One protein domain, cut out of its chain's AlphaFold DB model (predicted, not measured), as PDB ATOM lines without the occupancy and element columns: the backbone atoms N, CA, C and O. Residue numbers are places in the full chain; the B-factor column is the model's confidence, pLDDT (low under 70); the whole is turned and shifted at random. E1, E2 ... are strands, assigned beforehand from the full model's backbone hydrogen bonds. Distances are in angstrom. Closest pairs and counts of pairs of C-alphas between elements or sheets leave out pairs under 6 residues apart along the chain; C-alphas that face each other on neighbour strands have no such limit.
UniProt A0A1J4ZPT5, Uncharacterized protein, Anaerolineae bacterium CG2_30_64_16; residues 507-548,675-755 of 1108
ATOM      1  N   ASP A 507     -23.231  36.313   9.511       94.75
ATOM      2  CA  ASP A 507     -22.252  36.380  10.605       94.75
ATOM      3  C   ASP A 507     -21.146  37.433  10.362       94.75
ATOM      4  O   ASP A 507     -21.166  38.169   9.373       94.75
ATOM      5  N   ALA A 508     -20.174  37.530  11.280       91.94
ATOM      6  CA  ALA A 508     -19.071  38.494  11.208       91.94
ATOM      7  C   ALA A 508     -18.182  38.313   9.960       91.94
ATOM      8  O   ALA A 508     -17.624  39.280   9.440       91.94
ATOM      9  N   GLU A 509     -18.089  37.090   9.442       93.19
ATOM     10  CA  GLU A 509     -17.370  36.714   8.228       93.19
ATOM     11  C   GLU A 509     -18.258  36.772   6.969       93.19
ATOM     12  O   GLU A 509     -17.838  36.330   5.887       93.19
ATOM     13  N   GLY A 510     -19.470  37.326   7.097       91.81
ATOM     14  CA  GLY A 510     -20.473  37.464   6.045       91.81
ATOM     15  C   GLY A 510     -21.163  36.151   5.671       91.81
ATOM     16  O   GLY A 510     -21.841  36.095   4.646       91.81
ATOM     17  N   GLY A 511     -20.966  35.087   6.445       95.31
ATOM     18  CA  GLY A 511     -21.503  33.750   6.228       95.31
ATOM     19  C   GLY A 511     -22.981  33.614   6.588       95.31
ATOM     20  O   GLY A 511     -23.477  34.281   7.490       95.31
ATOM     21  N   PHE A 512     -23.700  32.732   5.890       96.12
ATOM     22  CA  PHE A 512     -25.046  32.288   6.263       96.12
ATOM     23  C   PHE A 512     -25.226  30.784   6.006       96.12
ATOM     24  O   PHE A 512     -24.541  30.199   5.162       96.12
ATOM     25  N   SER A 513     -26.172  30.164   6.718       95.50
ATOM     26  CA  SER A 513     -26.542  28.754   6.556       95.50
ATOM     27  C   SER A 513     -28.035  28.544   6.807       95.50
ATOM     28  O   SER A 513     -28.575  29.020   7.805       95.50
ATOM     29  N   LEU A 514     -28.695  27.827   5.899       94.50
ATOM     30  CA  LEU A 514     -30.090  27.396   5.987       94.50
ATOM     31  C   LEU A 514     -30.134  25.888   5.708       94.50
ATOM     32  O   LEU A 514     -29.770  25.473   4.613       94.50
ATOM     33  N   ALA A 515     -30.543  25.065   6.673       91.50
ATOM     34  CA  ALA A 515     -30.480  23.599   6.591       91.50
ATOM     35  C   ALA A 515     -31.870  22.939   6.641       91.50
ATOM     36  O   ALA A 515     -32.873  23.609   6.880       91.50
ATOM     37  N   GLY A 516     -31.924  21.619   6.424       85.06
ATOM     38  CA  GLY A 516     -33.177  20.851   6.438       85.06
ATOM     39  C   GLY A 516     -34.079  21.160   5.242       85.06
ATOM     40  O   GLY A 516     -35.304  21.131   5.354       85.06
ATOM     41  N   LEU A 517     -33.475  21.528   4.111       89.31
ATOM     42  CA  LEU A 517     -34.183  21.948   2.912       89.31
ATOM     43  C   LEU A 517     -34.571  20.719   2.073       89.31
ATOM     44  O   LEU A 517     -33.709  19.893   1.756       89.31
ATOM     45  N   PRO A 518     -35.855  20.582   1.702       87.75
ATOM     46  CA  PRO A 518     -36.293  19.588   0.733       87.75
ATOM     47  C   PRO A 518     -35.631  19.689  -0.642       87.75
ATOM     48  O   PRO A 518     -35.032  20.693  -1.017       87.75
ATOM     49  N   LEU A 519     -35.773  18.625  -1.423       87.12
ATOM     50  CA  LEU A 519     -35.621  18.683  -2.866       87.12
ATOM     51  C   LEU A 519     -36.586  19.745  -3.404       87.12
ATOM     52  O   LEU A 519     -37.747  19.781  -3.000       87.12
ATOM     53  N   GLY A 520     -36.099  20.618  -4.281       88.75
ATOM     54  CA  GLY A 520     -36.923  21.659  -4.884       88.75
ATOM     55  C   GLY A 520     -36.117  22.759  -5.563       88.75
ATOM     56  O   GLY A 520     -34.883  22.725  -5.621       88.75
ATOM     57  N   SER A 521     -36.837  23.753  -6.083       89.00
ATOM     58  CA  SER A 521     -36.262  24.976  -6.645       89.00
ATOM     59  C   SER A 521     -36.463  26.138  -5.679       89.00
ATOM     60  O   SER A 521     -37.561  26.351  -5.169       89.00
ATOM     61  N   TYR A 522     -35.415  26.921  -5.442       92.00
ATOM     62  CA  TYR A 522     -35.389  27.936  -4.394       92.00
ATOM     63  C   TYR A 522     -35.082  29.335  -4.934       92.00
ATOM     64  O   TYR A 522     -34.365  29.504  -5.925       92.00
ATOM     65  N   THR A 523     -35.611  30.345  -4.245       93.25
ATOM     66  CA  THR A 523     -35.296  31.762  -4.452       93.25
ATOM     67  C   THR A 523     -34.677  32.317  -3.182       93.25
ATOM     68  O   THR A 523     -35.297  32.264  -2.125       93.25
ATOM     69  N   LEU A 524     -33.471  32.860  -3.289       95.19
ATOM     70  CA  LEU A 524     -32.736  33.502  -2.205       95.19
ATOM     71  C   LEU A 524     -32.727  35.014  -2.442       95.19
ATOM     72  O   LEU A 524     -32.410  35.449  -3.548       95.19
ATOM     73  N   ALA A 525     -33.026  35.817  -1.425       92.56
ATOM     74  CA  ALA A 525     -32.896  37.267  -1.506       92.56
ATOM     75  C   ALA A 525     -32.095  37.842  -0.340       92.56
ATOM     76  O   ALA A 525     -32.185  37.381   0.797       92.56
ATOM     77  N   ILE A 526     -31.352  38.893  -0.663       92.62
ATOM     78  CA  ILE A 526     -30.771  39.863   0.263       92.62
ATOM     79  C   ILE A 526     -31.200  41.265  -0.210       92.62
ATOM     80  O   ILE A 526     -31.700  41.394  -1.334       92.62
ATOM     81  N   PRO A 527     -31.011  42.337   0.576       88.12
ATOM     82  CA  PRO A 527     -31.354  43.685   0.135       88.12
ATOM     83  C   PRO A 527     -30.744  44.020  -1.237       88.12
ATOM     84  O   PRO A 527     -29.530  43.949  -1.422       88.12
ATOM     85  N   GLY A 528     -31.603  44.344  -2.209       84.19
ATOM     86  CA  GLY A 528     -31.217  44.705  -3.576       84.19
ATOM     87  C   GLY A 528     -30.806  43.550  -4.500       84.19
ATOM     88  O   GLY A 528     -30.589  43.801  -5.684       84.19
ATOM     89  N   ILE A 529     -30.712  42.298  -4.028       89.88
ATOM     90  CA  ILE A 529     -30.315  41.150  -4.865       89.88
ATOM     91  C   ILE A 529     -31.249  39.967  -4.643       89.88
ATOM     92  O   ILE A 529     -31.410  39.485  -3.527       89.88
ATOM     93  N   THR A 530     -31.810  39.445  -5.730       92.88
ATOM     94  CA  THR A 530     -32.575  38.193  -5.733       92.88
ATOM     95  C   THR A 530     -31.922  37.189  -6.673       92.88
ATOM     96  O   THR A 530     -31.613  37.525  -7.812       92.88
ATOM     97  N   VAL A 531     -31.732  35.955  -6.213       93.25
ATOM     98  CA  VAL A 531     -31.257  34.825  -7.017       93.25
ATOM     99  C   VAL A 531     -32.340  33.754  -7.027       93.25
ATOM    100  O   VAL A 531     -32.632  33.156  -5.994       93.25
ATOM    101  N   ALA A 532     -32.937  33.512  -8.187       92.44
ATOM    102  CA  ALA A 532     -34.006  32.537  -8.373       92.44
ATOM    103  C   ALA A 532     -33.523  31.296  -9.133       92.44
ATOM    104  O   ALA A 532     -32.586  31.367  -9.929       92.44
ATOM    105  N   GLY A 533     -34.196  30.166  -8.904       89.25
ATOM    106  CA  GLY A 533     -33.924  28.900  -9.592       89.25
ATOM    107  C   GLY A 533     -32.739  28.117  -9.029       89.25
ATOM    108  O   GLY A 533     -32.066  27.383  -9.752       89.25
ATOM    109  N   ILE A 534     -32.463  28.276  -7.733       92.12
ATOM    110  CA  ILE A 534     -31.459  27.487  -7.022       92.12
ATOM    111  C   ILE A 534     -32.015  26.071  -6.848       92.12
ATOM    112  O   ILE A 534     -32.861  25.833  -5.990       92.12
ATOM    113  N   ALA A 535     -31.547  25.127  -7.660       90.62
ATOM    114  CA  ALA A 535     -31.905  23.721  -7.513       90.62
ATOM    115  C   ALA A 535     -31.175  23.099  -6.314       90.62
ATOM    116  O   ALA A 535     -29.942  23.178  -6.241       90.62
ATOM    117  N   LEU A 536     -31.926  22.469  -5.409       90.38
ATOM    118  CA  LEU A 536     -31.405  21.610  -4.344       90.38
ATOM    119  C   LEU A 536     -31.913  20.187  -4.565       90.38
ATOM    120  O   LEU A 536     -33.098  19.983  -4.816       90.38
ATOM    121  N   ASP A 537     -31.022  19.204  -4.473       83.25
ATOM    122  CA  ASP A 537     -31.366  17.785  -4.618       83.25
ATOM    123  C   ASP A 537     -31.997  17.189  -3.346       83.25
ATOM    124  O   ASP A 537     -32.470  16.053  -3.354       83.25
ATOM    125  N   GLY A 538     -32.033  17.971  -2.265       83.38
ATOM    126  CA  GLY A 538     -32.560  17.578  -0.969       83.38
ATOM    127  C   GLY A 538     -31.584  16.742  -0.138       83.38
ATOM    128  O   GLY A 538     -31.980  16.265   0.921       83.38
ATOM    129  N   TRP A 539     -30.340  16.554  -0.578       82.06
ATOM    130  CA  TRP A 539     -29.330  15.756   0.121       82.06
ATOM    131  C   TRP A 539     -28.059  16.552   0.403       82.06
ATOM    132  O   TRP A 539     -27.529  16.506   1.510       82.06
ATOM    133  N   ALA A 540     -27.579  17.302  -0.589       84.12
ATOM    134  CA  ALA A 540     -26.285  17.959  -0.539       84.12
ATOM    135  C   ALA A 540     -26.361  19.390   0.008       84.12
ATOM    136  O   ALA A 540     -27.397  20.063  -0.036       84.12
ATOM    137  N   THR A 541     -25.215  19.877   0.487       88.38
ATOM    138  CA  THR A 541     -25.015  21.301   0.767       88.38
ATOM    139  C   THR A 541     -24.609  22.043  -0.504       88.38
ATOM    140  O   THR A 541     -23.640  21.663  -1.162       88.38
ATOM    141  N   LYS A 542     -25.307  23.134  -0.833       89.69
ATOM    142  CA  LYS A 542     -24.975  24.039  -1.943       89.69
ATOM    143  C   LYS A 542     -24.467  25.361  -1.375       89.69
ATOM    144  O   LYS A 542     -25.083  25.917  -0.474       89.69
ATOM    145  N   ASN A 543     -23.348  25.855  -1.900       91.12
ATOM    146  CA  ASN A 543     -22.719  27.098  -1.451       91.12
ATOM    147  C   ASN A 543     -22.902  28.204  -2.504       91.12
ATOM    148  O   ASN A 543     -22.620  27.977  -3.683       91.12
ATOM    149  N   ILE A 544     -23.355  29.392  -2.097       89.62
ATOM    150  CA  ILE A 544     -23.557  30.555  -2.971       89.62
ATOM    151  C   ILE A 544     -22.793  31.768  -2.442       89.62
ATOM    152  O   ILE A 544     -22.900  32.161  -1.284       89.62
ATOM    153  N   LYS A 545     -22.062  32.435  -3.335       87.31
ATOM    154  CA  LYS A 545     -21.418  33.716  -3.049       87.31
ATOM    155  C   LYS A 545     -22.255  34.860  -3.618       87.31
ATOM    156  O   LYS A 545     -22.537  34.874  -4.816       87.31
ATOM    157  N   LEU A 546     -22.611  35.823  -2.775       88.75
ATOM    158  CA  LEU A 546     -23.322  37.042  -3.149       88.75
ATOM    159  C   LEU A 546     -22.416  38.253  -2.930       88.75
ATOM    160  O   LEU A 546     -21.690  38.328  -1.939       88.75
ATOM    161  N   THR A 547     -22.476  39.209  -3.850       82.56
ATOM    162  CA  THR A 547     -21.793  40.498  -3.717       82.56
ATOM    163  C   THR A 547     -22.853  41.582  -3.638       82.56
ATOM    164  O   THR A 547     -23.484  41.875  -4.649       82.56
ATOM    165  N   THR A 548     -23.083  42.107  -2.438       77.69
ATOM    166  CA  THR A 548     -24.001  43.211  -2.171       77.69
ATOM    167  C   THR A 548     -23.302  44.557  -2.303       77.69
ATOM    168  O   THR A 548     -22.075  44.665  -2.306       77.69
ATOM    169  N   THR A 675     -30.947  49.240 -12.335       85.06
ATOM    170  CA  THR A 675     -31.753  48.042 -12.121       85.06
ATOM    171  C   THR A 675     -31.526  47.107 -13.306       85.06
ATOM    172  O   THR A 675     -31.588  47.532 -14.459       85.06
ATOM    173  N   ARG A 676     -31.237  45.832 -13.049       89.75
ATOM    174  CA  ARG A 676     -30.916  44.877 -14.117       89.75
ATOM    175  C   ARG A 676     -31.405  43.475 -13.803       89.75
ATOM    176  O   ARG A 676     -31.497  43.073 -12.641       89.75
ATOM    177  N   LEU A 677     -31.652  42.718 -14.862       93.38
ATOM    178  CA  LEU A 677     -31.939  41.295 -14.792       93.38
ATOM    179  C   LEU A 677     -30.869  40.548 -15.579       93.38
ATOM    180  O   LEU A 677     -30.668  40.826 -16.756       93.38
ATOM    181  N   ASP A 678     -30.189  39.599 -14.950       92.31
ATOM    182  CA  ASP A 678     -29.262  38.692 -15.625       92.31
ATOM    183  C   ASP A 678     -29.596  37.235 -15.301       92.31
ATOM    184  O   ASP A 678     -30.493  36.942 -14.506       92.31
ATOM    185  N   GLY A 679     -28.934  36.296 -15.963       91.06
ATOM    186  CA  GLY A 679     -29.201  34.899 -15.689       91.06
ATOM    187  C   GLY A 679     -28.378  33.914 -16.490       91.06
ATOM    188  O   GLY A 679     -27.531  34.282 -17.304       91.06
ATOM    189  N   LEU A 680     -28.649  32.642 -16.214       91.00
ATOM    190  CA  LEU A 680     -27.981  31.494 -16.800       91.00
ATOM    191  C   LEU A 680     -28.994  30.380 -17.066       91.00
ATOM    192  O   LEU A 680     -29.699  29.947 -16.155       91.00
ATOM    193  N   VAL A 681     -29.032  29.877 -18.296       87.88
ATOM    194  CA  VAL A 681     -29.754  28.653 -18.656       87.88
ATOM    195  C   VAL A 681     -28.771  27.487 -18.625       87.88
ATOM    196  O   VAL A 681     -27.865  27.400 -19.452       87.88
ATOM    197  N   LEU A 682     -28.947  26.566 -17.678       84.75
ATOM    198  CA  LEU A 682     -28.091  25.390 -17.540       84.75
ATOM    199  C   LEU A 682     -28.677  24.241 -18.371       84.75
ATOM    200  O   LEU A 682     -29.609  23.580 -17.929       84.75
ATOM    201  N   SER A 683     -28.136  23.968 -19.560       77.06
ATOM    202  CA  SER A 683     -28.540  22.839 -20.427       77.06
ATOM    203  C   SER A 683     -27.439  21.769 -20.522       77.06
ATOM    204  O   SER A 683     -26.323  21.989 -20.040       77.06
ATOM    205  N   THR A 684     -27.748  20.572 -21.035       64.81
ATOM    206  CA  THR A 684     -26.764  19.487 -21.230       64.81
ATOM    207  C   THR A 684     -25.816  19.790 -22.399       64.81
ATOM    208  O   THR A 684     -26.166  20.535 -23.314       64.81
ATOM    209  N   ALA A 685     -24.611  19.206 -22.370       52.62
ATOM    210  CA  ALA A 685     -23.463  19.557 -23.223       52.62
ATOM    211  C   ALA A 685     -23.663  19.412 -24.750       52.62
ATOM    212  O   ALA A 685     -22.780  19.789 -25.512       52.62
ATOM    213  N   GLU A 686     -24.807  18.913 -25.217       48.06
ATOM    214  CA  GLU A 686     -25.073  18.708 -26.645       48.06
ATOM    215  C   GLU A 686     -25.974  19.765 -27.293       48.06
ATOM    216  O   GLU A 686     -26.222  19.674 -28.493       48.06
ATOM    217  N   GLY A 687     -26.535  20.741 -26.561       46.50
ATOM    218  CA  GLY A 687     -27.480  21.706 -27.160       46.50
ATOM    219  C   GLY A 687     -28.684  21.046 -27.871       46.50
ATOM    220  O   GLY A 687     -29.414  21.691 -28.626       46.50
ATOM    221  N   SER A 688     -28.887  19.747 -27.638       50.28
ATOM    222  CA  SER A 688     -29.867  18.880 -28.293       50.28
ATOM    223  C   SER A 688     -31.242  18.978 -27.634       50.28
ATOM    224  O   SER A 688     -32.249  18.593 -28.228       50.28
ATOM    225  N   VAL A 689     -31.311  19.561 -26.431       59.34
ATOM    226  CA  VAL A 689     -32.564  19.817 -25.719       59.34
ATOM    227  C   VAL A 689     -33.221  21.095 -26.264       59.34
ATOM    228  O   VAL A 689     -32.605  22.167 -26.217       59.34
ATOM    229  N   PRO A 690     -34.478  21.032 -26.749       62.19
ATOM    230  CA  PRO A 690     -35.216  22.208 -27.202       62.19
ATOM    231  C   PRO A 690     -35.255  23.296 -26.119       62.19
ATOM    232  O   PRO A 690     -35.711  23.043 -25.006       62.19
ATOM    233  N   GLY A 691     -34.760  24.496 -26.445       63.97
ATOM    234  CA  GLY A 691     -34.789  25.670 -25.563       63.97
ATOM    235  C   GLY A 691     -33.435  26.150 -25.034       63.97
ATOM    236  O   GLY A 691     -33.238  27.353 -24.914       63.97
ATOM    237  N   GLY A 692     -32.471  25.256 -24.798       71.31
ATOM    238  CA  GLY A 692     -31.151  25.599 -24.234       71.31
ATOM    239  C   GLY A 692     -30.067  25.944 -25.263       71.31
ATOM    240  O   GLY A 692     -28.883  25.849 -24.951       71.31
ATOM    241  N   GLN A 693     -30.458  26.249 -26.500       79.38
ATOM    242  CA  GLN A 693     -29.554  26.478 -27.631       79.38
ATOM    243  C   GLN A 693     -29.090  27.936 -27.685       79.38
ATOM    244  O   GLN A 693     -29.897  28.850 -27.507       79.38
ATOM    245  N   SER A 694     -27.815  28.158 -28.012       80.81
ATOM    246  CA  SER A 694     -27.296  29.508 -28.257       80.81
ATOM    247  C   SER A 694     -28.107  30.225 -29.346       80.81
ATOM    248  O   SER A 694     -28.551  29.611 -30.318       80.81
ATOM    249  N   GLY A 695     -28.344  31.524 -29.162       83.25
ATOM    250  CA  GLY A 695     -29.132  32.356 -30.071       83.25
ATOM    251  C   GLY A 695     -30.650  32.261 -29.881       83.25
ATOM    252  O   GLY A 695     -31.388  32.996 -30.540       83.25
ATOM    253  N   ARG A 696     -31.155  31.408 -28.974       88.75
ATOM    254  CA  ARG A 696     -32.578  31.419 -28.600       88.75
ATOM    255  C   ARG A 696     -32.938  32.754 -27.953       88.75
ATOM    256  O   ARG A 696     -32.195  33.274 -27.127       88.75
ATOM    257  N   LYS A 697     -34.082  33.311 -28.348       91.19
ATOM    258  CA  LYS A 697     -34.560  34.595 -27.836       91.19
ATOM    259  C   LYS A 697     -35.187  34.423 -26.457       91.19
ATOM    260  O   LYS A 697     -36.090  33.599 -26.288       91.19
ATOM    261  N   LEU A 698     -34.741  35.237 -25.511       93.69
ATOM    262  CA  LEU A 698     -35.458  35.530 -24.283       93.69
ATOM    263  C   LEU A 698     -36.304  36.773 -24.493       93.69
ATOM    264  O   LEU A 698     -35.836  37.749 -25.073       93.69
ATOM    265  N   LYS A 699     -37.537  36.732 -24.002       94.62
ATOM    266  CA  LYS A 699     -38.491  37.830 -24.065       94.62
ATOM    267  C   LYS A 699     -38.823  38.270 -22.646       94.62
ATOM    268  O   LYS A 699     -39.397  37.501 -21.879       94.62
ATOM    269  N   LEU A 700     -38.477  39.508 -22.312       95.69
ATOM    270  CA  LEU A 700     -38.817  40.146 -21.048       95.69
ATOM    271  C   LEU A 700     -39.993  41.096 -21.279       95.69
ATOM    272  O   LEU A 700     -39.904  42.020 -22.084       95.69
ATOM    273  N   THR A 701     -41.106  40.867 -20.590       95.25
ATOM    274  CA  THR A 701     -42.318  41.690 -20.699       95.25
ATOM    275  C   THR A 701     -42.532  42.446 -19.395       95.25
ATOM    276  O   THR A 701     -42.615  41.823 -18.338       95.25
ATOM    277  N   GLY A 702     -42.631  43.771 -19.464       91.69
ATOM    278  CA  GLY A 702     -42.931  44.643 -18.326       91.69
ATOM    279  C   GLY A 702     -43.865  45.789 -18.712       91.69
ATOM    280  O   GLY A 702     -44.336  45.872 -19.846       91.69
ATOM    281  N   ALA A 703     -44.118  46.708 -17.777       83.00
ATOM    282  CA  ALA A 703     -44.994  47.863 -18.015       83.00
ATOM    283  C   ALA A 703     -44.484  48.793 -19.136       83.00
ATOM    284  O   ALA A 703     -45.280  49.404 -19.841       83.00
ATOM    285  N   ALA A 704     -43.162  48.866 -19.326       80.38
ATOM    286  CA  ALA A 704     -42.520  49.643 -20.387       80.38
ATOM    287  C   ALA A 704     -42.549  48.956 -21.771       80.38
ATOM    288  O   ALA A 704     -42.058  49.525 -22.744       80.38
ATOM    289  N   GLY A 705     -43.113  47.745 -21.874       88.12
ATOM    290  CA  GLY A 705     -43.208  46.972 -23.111       88.12
ATOM    291  C   GLY A 705     -42.400  45.675 -23.085       88.12
ATOM    292  O   GLY A 705     -42.115  45.107 -22.029       88.12
ATOM    293  N   VAL A 706     -42.070  45.181 -24.277       92.56
ATOM    294  CA  VAL A 706     -41.341  43.926 -24.494       92.56
ATOM    295  C   VAL A 706     -39.901  44.228 -24.899       92.56
ATOM    296  O   VAL A 706     -39.675  45.000 -25.828       92.56
ATOM    297  N   GLN A 707     -38.945  43.564 -24.256       93.69
ATOM    298  CA  GLN A 707     -37.533  43.546 -24.629       93.69
ATOM    299  C   GLN A 707     -37.111  42.123 -25.011       93.69
ATOM    300  O   GLN A 707     -37.633  41.150 -24.463       93.69
ATOM    301  N   GLU A 708     -36.156  41.988 -25.931       94.50
ATOM    302  CA  GLU A 708     -35.605  40.692 -26.336       94.50
ATOM    303  C   GLU A 708     -34.083  40.663 -26.177       94.50
ATOM    304  O   GLU A 708     -33.406  41.634 -26.510       94.50
ATOM    305  N   ALA A 709     -33.546  39.532 -25.721       91.88
ATOM    306  CA  ALA A 709     -32.108  39.280 -25.641       91.88
ATOM    307  C   ALA A 709     -31.784  37.860 -26.138       91.88
ATOM    308  O   ALA A 709     -32.563  36.936 -25.886       91.88
ATOM    309  N   PRO A 710     -30.672  37.641 -26.859       91.56
ATOM    310  CA  PRO A 710     -30.247  36.300 -27.245       91.56
ATOM    311  C   PRO A 710     -29.566  35.570 -26.079       91.56
ATOM    312  O   PRO A 710     -28.847  36.177 -25.288       91.56
ATOM    313  N   LEU A 711     -29.738  34.249 -26.022       90.12
ATOM    314  CA  LEU A 711     -28.978  33.370 -25.135       90.12
ATOM    315  C   LEU A 711     -27.542  33.194 -25.658       90.12
ATOM    316  O   LEU A 711     -27.345  32.762 -26.801       90.12
ATOM    317  N   ALA A 712     -26.541  33.497 -24.836       87.50
ATOM    318  CA  ALA A 712     -25.133  33.320 -25.183       87.50
ATOM    319  C   ALA A 712     -24.734  31.832 -25.279       87.50
ATOM    320  O   ALA A 712     -25.502  30.932 -24.935       87.50
ATOM    321  N   GLN A 713     -23.531  31.551 -25.791       82.56
ATOM    322  CA  GLN A 713     -23.034  30.178 -25.965       82.56
ATOM    323  C   GLN A 713     -22.829  29.442 -24.632       82.56
ATOM    324  O   GLN A 713     -23.018  28.231 -24.565       82.56
ATOM    325  N   ASP A 714     -22.480  30.174 -23.577       80.19
ATOM    326  CA  ASP A 714     -22.352  29.668 -22.207       80.19
ATOM    327  C   ASP A 714     -23.699  29.591 -21.462       80.19
ATOM    328  O   ASP A 714     -23.738  29.205 -20.297       80.19
ATOM    329  N   GLY A 715     -24.805  29.946 -22.130       84.75
ATOM    330  CA  GLY A 715     -26.145  29.993 -21.552       84.75
ATOM    331  C   GLY A 715     -26.460  31.285 -20.793       84.75
ATOM    332  O   GLY A 715     -27.523  31.365 -20.179       84.75
ATOM    333  N   SER A 716     -25.574  32.283 -20.783       89.56
ATOM    334  CA  SER A 716     -25.824  33.550 -20.090       89.56
ATOM    335  C   SER A 716     -26.751  34.486 -20.876       89.56
ATOM    336  O   SER A 716     -26.870  34.403 -22.102       89.56
ATOM    337  N   PHE A 717     -27.439  35.381 -20.165       93.06
ATOM    338  CA  PHE A 717     -28.231  36.466 -20.749       93.06
ATOM    339  C   PHE A 717     -28.327  37.658 -19.789       93.06
ATOM    340  O   PHE A 717     -28.157  37.507 -18.578       93.06
ATOM    341  N   ALA A 718     -28.624  38.844 -20.326       91.88
ATOM    342  CA  ALA A 718     -28.796  40.056 -19.532       91.88
ATOM    343  C   ALA A 718     -29.765  41.055 -20.181       91.88
ATOM    344  O   ALA A 718     -29.801  41.207 -21.400       91.88
ATOM    345  N   PHE A 719     -30.497  41.764 -19.328       92.44
ATOM    346  CA  PHE A 719     -31.342  42.918 -19.613       92.44
ATOM    347  C   PHE A 719     -30.886  44.070 -18.697       92.44
ATOM    348  O   PHE A 719     -31.254  44.100 -17.515       92.44
ATOM    349  N   PRO A 720     -30.009  44.964 -19.188       87.88
ATOM    350  CA  PRO A 720     -29.529  46.112 -18.424       87.88
ATOM    351  C   PRO A 720     -30.571  47.243 -18.374       87.88
ATOM    352  O   PRO A 720     -31.524  47.252 -19.151       87.88
ATOM    353  N   ASP A 721     -30.356  48.205 -17.472       83.75
ATOM    354  CA  ASP A 721     -31.052  49.503 -17.416       83.75
ATOM    355  C   ASP A 721     -32.590  49.422 -17.405       83.75
ATOM    356  O   ASP A 721     -33.297  50.199 -18.052       83.75
ATOM    357  N   LEU A 722     -33.129  48.464 -16.653       88.31
ATOM    358  CA  LEU A 722     -34.564  48.258 -16.503       88.31
ATOM    359  C   LEU A 722     -35.192  49.342 -15.625       88.31
ATOM    360  O   LEU A 722     -34.593  49.833 -14.671       88.31
ATOM    361  N   THR A 723     -36.445  49.697 -15.896       88.12
ATOM    362  CA  THR A 723     -37.204  50.536 -14.964       88.12
ATOM    363  C   THR A 723     -37.700  49.693 -13.783       88.12
ATOM    364  O   THR A 723     -38.041  48.521 -13.974       88.12
ATOM    365  N   PRO A 724     -37.777  50.240 -12.557       88.94
ATOM    366  CA  PRO A 724     -38.404  49.536 -11.441       88.94
ATOM    367  C   PRO A 724     -39.840  49.121 -11.781       88.94
ATOM    368  O   PRO A 724     -40.596  49.902 -12.365       88.94
ATOM    369  N   GLY A 725     -40.224  47.894 -11.435       89.00
ATOM    370  CA  GLY A 725     -41.542  47.361 -11.773       89.00
ATOM    371  C   GLY A 725     -41.627  45.837 -11.796       89.00
ATOM    372  O   GLY A 725     -40.718  45.126 -11.365       89.00
ATOM    373  N   SER A 726     -42.761  45.345 -12.303       91.38
ATOM    374  CA  SER A 726     -43.049  43.916 -12.434       91.38
ATOM    375  C   SER A 726     -42.721  43.414 -13.838       91.38
ATOM    376  O   SER A 726     -43.146  44.022 -14.821       91.38
ATOM    377  N   TYR A 727     -42.052  42.267 -13.918       93.19
ATOM    378  CA  TYR A 727     -41.627  41.653 -15.172       93.19
ATOM    379  C   TYR A 727     -41.970  40.162 -15.257       93.19
ATOM    380  O   TYR A 727     -42.105  39.471 -14.246       93.19
ATOM    381  N   ARG A 728     -42.069  39.675 -16.495       92.81
ATOM    382  CA  ARG A 728     -42.233  38.266 -16.868       92.81
ATOM    383  C   ARG A 728     -41.187  37.887 -17.908       92.81
ATOM    384  O   ARG A 728     -41.022  38.613 -18.888       92.81
ATOM    385  N   LEU A 729     -40.506  36.762 -17.711       93.31
ATOM    386  CA  LEU A 729     -39.429  36.275 -18.567       93.31
ATOM    387  C   LEU A 729     -39.822  34.961 -19.257       93.31
ATOM    388  O   LEU A 729     -40.159  33.965 -18.613       93.31
ATOM    389  N   GLU A 730     -39.725  34.953 -20.582       92.06
ATOM    390  CA  GLU A 730     -40.030  33.811 -21.445       92.06
ATOM    391  C   GLU A 730     -38.801  33.406 -22.267       92.06
ATOM    392  O   GLU A 730     -38.068  34.259 -22.764       92.06
ATOM    393  N   LEU A 731     -38.596  32.101 -22.452       89.56
ATOM    394  CA  LEU A 731     -37.551  31.528 -23.300       89.56
ATOM    395  C   LEU A 731     -38.186  30.831 -24.507       89.56
ATOM    396  O   LEU A 731     -39.007  29.920 -24.364       89.56
ATOM    397  N   ALA A 732     -37.786  31.241 -25.712       85.75
ATOM    398  CA  ALA A 732     -38.313  30.686 -26.952       85.75
ATOM    399  C   ALA A 732     -38.082  29.166 -27.046       85.75
ATOM    400  O   ALA A 732     -36.948  28.688 -27.010       85.75
ATOM    401  N   GLY A 733     -39.167  28.407 -27.230       78.06
ATOM    402  CA  GLY A 733     -39.145  26.941 -27.294       78.06
ATOM    403  C   GLY A 733     -39.310  26.231 -25.945       78.06
ATOM    404  O   GLY A 733     -39.434  25.011 -25.942       78.06
ATOM    405  N   VAL A 734     -39.357  26.974 -24.833       81.06
ATOM    406  CA  VAL A 734     -39.670  26.441 -23.493       81.06
ATOM    407  C   VAL A 734     -40.969  27.035 -22.953       81.06
ATOM    408  O   VAL A 734     -41.857  26.288 -22.557       81.06
ATOM    409  N   GLY A 735     -41.104  28.364 -22.971       84.56
ATOM    410  CA  GLY A 735     -42.236  29.082 -22.379       84.56
ATOM    411  C   GLY A 735     -41.795  30.030 -21.266       84.56
ATOM    412  O   GLY A 735     -40.684  30.557 -21.296       84.56
ATOM    413  N   VAL A 736     -42.675  30.271 -20.295       87.69
ATOM    414  CA  VAL A 736     -42.409  31.164 -19.155       87.69
ATOM    415  C   VAL A 736     -41.433  30.482 -18.204       87.69
ATOM    416  O   VAL A 736     -41.734  29.414 -17.671       87.69
ATOM    417  N   ILE A 737     -40.270  31.099 -18.001       87.81
ATOM    418  CA  ILE A 737     -39.215  30.567 -17.127       87.81
ATOM    419  C   ILE A 737     -39.138  31.301 -15.788       87.81
ATOM    420  O   ILE A 737     -38.627  30.746 -14.821       87.81
ATOM    421  N   ALA A 738     -39.677  32.520 -15.722       88.94
ATOM    422  CA  ALA A 738     -39.902  33.249 -14.482       88.94
ATOM    423  C   ALA A 738     -41.065  34.231 -14.658       88.94
ATOM    424  O   ALA A 738     -41.162  34.923 -15.673       88.94
ATOM    425  N   ASP A 739     -41.948  34.300 -13.668       87.44
ATOM    426  CA  ASP A 739     -43.087  35.217 -13.648       87.44
ATOM    427  C   ASP A 739     -43.098  36.010 -12.336       87.44
ATOM    428  O   ASP A 739     -42.455  35.631 -11.356       87.44
ATOM    429  N   GLY A 740     -43.802  37.140 -12.322       85.69
ATOM    430  CA  GLY A 740     -43.963  37.959 -11.123       85.69
ATOM    431  C   GLY A 740     -42.673  38.591 -10.591       85.69
ATOM    432  O   GLY A 740     -42.643  38.992  -9.426       85.69
ATOM    433  N   ILE A 741     -41.635  38.735 -11.418       90.38
ATOM    434  CA  ILE A 741     -40.340  39.320 -11.043       90.38
ATOM    435  C   ILE A 741     -40.562  40.760 -10.574       90.38
ATOM    436  O   ILE A 741     -41.098  41.563 -11.334       90.38
ATOM    437  N   GLN A 742     -40.189  41.088  -9.335       87.56
ATOM    438  CA  GLN A 742     -40.263  42.453  -8.804       87.56
ATOM    439  C   GLN A 742     -38.869  43.063  -8.750       87.56
ATOM    440  O   GLN A 742     -37.966  42.487  -8.146       87.56
ATOM    441  N   LEU A 743     -38.708  44.225  -9.376       88.88
ATOM    442  CA  LEU A 743     -37.457  44.968  -9.401       88.88
ATOM    443  C   LEU A 743     -37.646  46.352  -8.780       88.88
ATOM    444  O   LEU A 743     -38.470  47.139  -9.246       88.88
ATOM    445  N   GLU A 744     -36.852  46.650  -7.757       87.81
ATOM    446  CA  GLU A 744     -36.719  47.988  -7.174       87.81
ATOM    447  C   GLU A 744     -35.600  48.784  -7.871       87.81
ATOM    448  O   GLU A 744     -34.842  48.257  -8.696       87.81
ATOM    449  N   ALA A 745     -35.489  50.077  -7.558       81.81
ATOM    450  CA  ALA A 745     -34.402  50.912  -8.062       81.81
ATOM    451  C   ALA A 745     -33.040  50.373  -7.586       81.81
ATOM    452  O   ALA A 745     -32.830  50.174  -6.393       81.81
ATOM    453  N   GLY A 746     -32.124  50.118  -8.523       78.81
ATOM    454  CA  GLY A 746     -30.806  49.541  -8.245       78.81
ATOM    455  C   GLY A 746     -30.785  48.042  -7.952       78.81
ATOM    456  O   GLY A 746     -29.719  47.513  -7.641       78.81
ATOM    457  N   ALA A 747     -31.921  47.348  -8.071       87.19
ATOM    458  CA  ALA A 747     -31.992  45.916  -7.807       87.19
ATOM    459  C   ALA A 747     -31.360  45.068  -8.926       87.19
ATOM    460  O   ALA A 747     -31.502  45.360 -10.117       87.19
ATOM    461  N   LEU A 748     -30.723  43.965  -8.528       88.94
ATOM    462  CA  LEU A 748     -30.277  42.884  -9.403       88.94
ATOM    463  C   LEU A 748     -31.161  41.650  -9.190       88.94
ATOM    464  O   LEU A 748     -31.208  41.091  -8.094       88.94
ATOM    465  N   TYR A 749     -31.793  41.176 -10.260       92.31
ATOM    466  CA  TYR A 749     -32.442  39.867 -10.278       92.31
ATOM    467  C   TYR A 749     -31.645  38.901 -11.149       92.31
ATOM    468  O   TYR A 749     -31.481  39.133 -12.345       92.31
ATOM    469  N   ARG A 750     -31.163  37.813 -10.550       92.56
ATOM    470  CA  ARG A 750     -30.442  36.745 -11.236       92.56
ATOM    471  C   ARG A 750     -31.325  35.516 -11.383       92.56
ATOM    472  O   ARG A 750     -31.679  34.888 -10.386       92.56
ATOM    473  N   GLN A 751     -31.628  35.138 -12.618       93.81
ATOM    474  CA  GLN A 751     -32.394  33.936 -12.924       93.81
ATOM    475  C   GLN A 751     -31.470  32.781 -13.316       93.81
ATOM    476  O   GLN A 751     -30.834  32.812 -14.367       93.81
ATOM    477  N   ILE A 752     -31.452  31.716 -12.520       92.44
ATOM    478  CA  ILE A 752     -30.868  30.429 -12.908       92.44
ATOM    479  C   ILE A 752     -32.005  29.561 -13.448       92.44
ATOM    480  O   ILE A 752     -33.038  29.412 -12.805       92.44
ATOM    481  N   PHE A 753     -31.870  29.009 -14.650       91.12
ATOM    482  CA  PHE A 753     -32.886  28.138 -15.237       91.12
ATOM    483  C   PHE A 753     -32.277  26.791 -15.637       91.12
ATOM    484  O   PHE A 753     -31.702  26.667 -16.724       91.12
ATOM    485  N   PRO A 754     -32.360  25.779 -14.759       89.69
ATOM    486  CA  PRO A 754     -31.806  24.468 -15.046       89.69
ATOM    487  C   PRO A 754     -32.731  23.599 -15.910       89.69
ATOM    488  O   PRO A 754     -33.909  23.428 -15.622       89.69
ATOM    489  N   LEU A 755     -32.185  23.042 -16.992       87.69
ATOM    490  CA  LEU A 755     -32.880  22.258 -18.024       87.69
ATOM    491  C   LEU A 755     -32.144  20.928 -18.281       87.69
ATOM    492  O   LEU A 755     -31.814  20.569 -19.413       87.69
TER     493      LEU A 755
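What this domain is: This is residues 507 to 548 and 675 to 755 of the 1108 residues of an uncharacterized protein of Anaerolineae bacterium CG2_30_64_16 (UniProt A0A1J4ZPT5). Two lobes stand side by side: a sandwich made by strands E5 to E11, and a looser, open lobe made by E1 to E4. In the sandwich, E11, E5 and E8 face the twisted sheet E7, E6, E9, E10, and the two layers come together along both sides, E7 by E8 and E10 by E11; the hairpin E2 and E3 carries the first sheet on into the other lobe, where E1 and E4 stand off from it, so the sheets are only partly face to face. The printed part has 123 residues, with no named helix and eleven named strands, E1 to E11 in that order, and the class is all strand. The first sheet has the order E2, E3, E11, E5, E8 and is mixed; the second, E7, E6, E9, E10, is all antiparallel. The whole is compact, with a radius of gyration of the C-alphas of 15.2 A and spans of 41 by 37 by 21 A, the longest running from E1 to E7.

Where its parts are: E1, residues 511 to 517, begins with C-alpha 511 at (-21.503, 33.750, 6.228). E2 is residues 520 to 526, E3 residues 529 to 536, and E4 residues 541 to 547, 20.0 A from first to last C-alpha. After the cut comes E5, residues 676 to 683, which is 23.0 A long, with C-alpha 676 at (-30.916, 44.877, -14.117). E6 is residues 697 to 702, E7 residues 705 to 710, and E8 the four residues 716 to 719, 10.9 A long. E9 is residues 725 to 731, 20.0 A. E10, residues 735 to 743, is the longest strand by residues and measures 21.1 A. E11, residues 748 to 755, measures 22.5 A and ends with C-alpha 755 at (-32.880, 22.258, -18.024).

How they stand to each other: E2 and E3 form a hairpin, antiparallel at 158 degrees, with N 522 and O 534 at 2.8 A. E3 bends by 60 degrees at residue 533. E3 is parallel to E11 at 19 degrees, with N 530 and O 748 at 2.9 A. E11 is parallel to E5 at 14 degrees, with N 751 and O 678 at 2.8 A. E5 and E8 are antiparallel, with N 719 and O 677 at 2.7 A; E2 and E8 are the edge strands. In the second sheet, E6 and E7 form a hairpin, with N 700 and O 707 at 2.8 A. E6 and E9 are antiparallel, with N 699 and O 730 at 2.8 A. E9 and E10 form a hairpin, with N 727 and O 741 at 2.8 A; E10 bends by 56 degrees at residue 740. The two sheets form a sandwich, two sheets face to face, with 44 pairs of C-alphas within 10 A, best planes 9 degrees apart, and the strands of one at 30 degrees to those of the other. The closest C-alphas of E7 and E8 are those of Pro 710 and Phe 717, 6.8 A apart; those of E10 and E11 are Ile 737 and Phe 753, 7.0 A. E3 and E10 are near each other. E1 and E4 pair with no named strand but are near each other, with 11 pairs of C-alphas within 10 A. E2 and E4 are apart.

The domain as a whole: The two C-alphas farthest apart are those of Ala 508 and Ser 688, at 45.4 A. Residues 549 to 674 are not printed, and C-alphas 548 and 675 are 13.5 A apart across this cut, which lies in the link from E4 to E5. Of the links printed whole, E5 to E6 is long, with 13 residues, 684 to 696, and the others are tight. The mean pLDDT of the printed part is 86.7, and residues 684 to 691 are under 70.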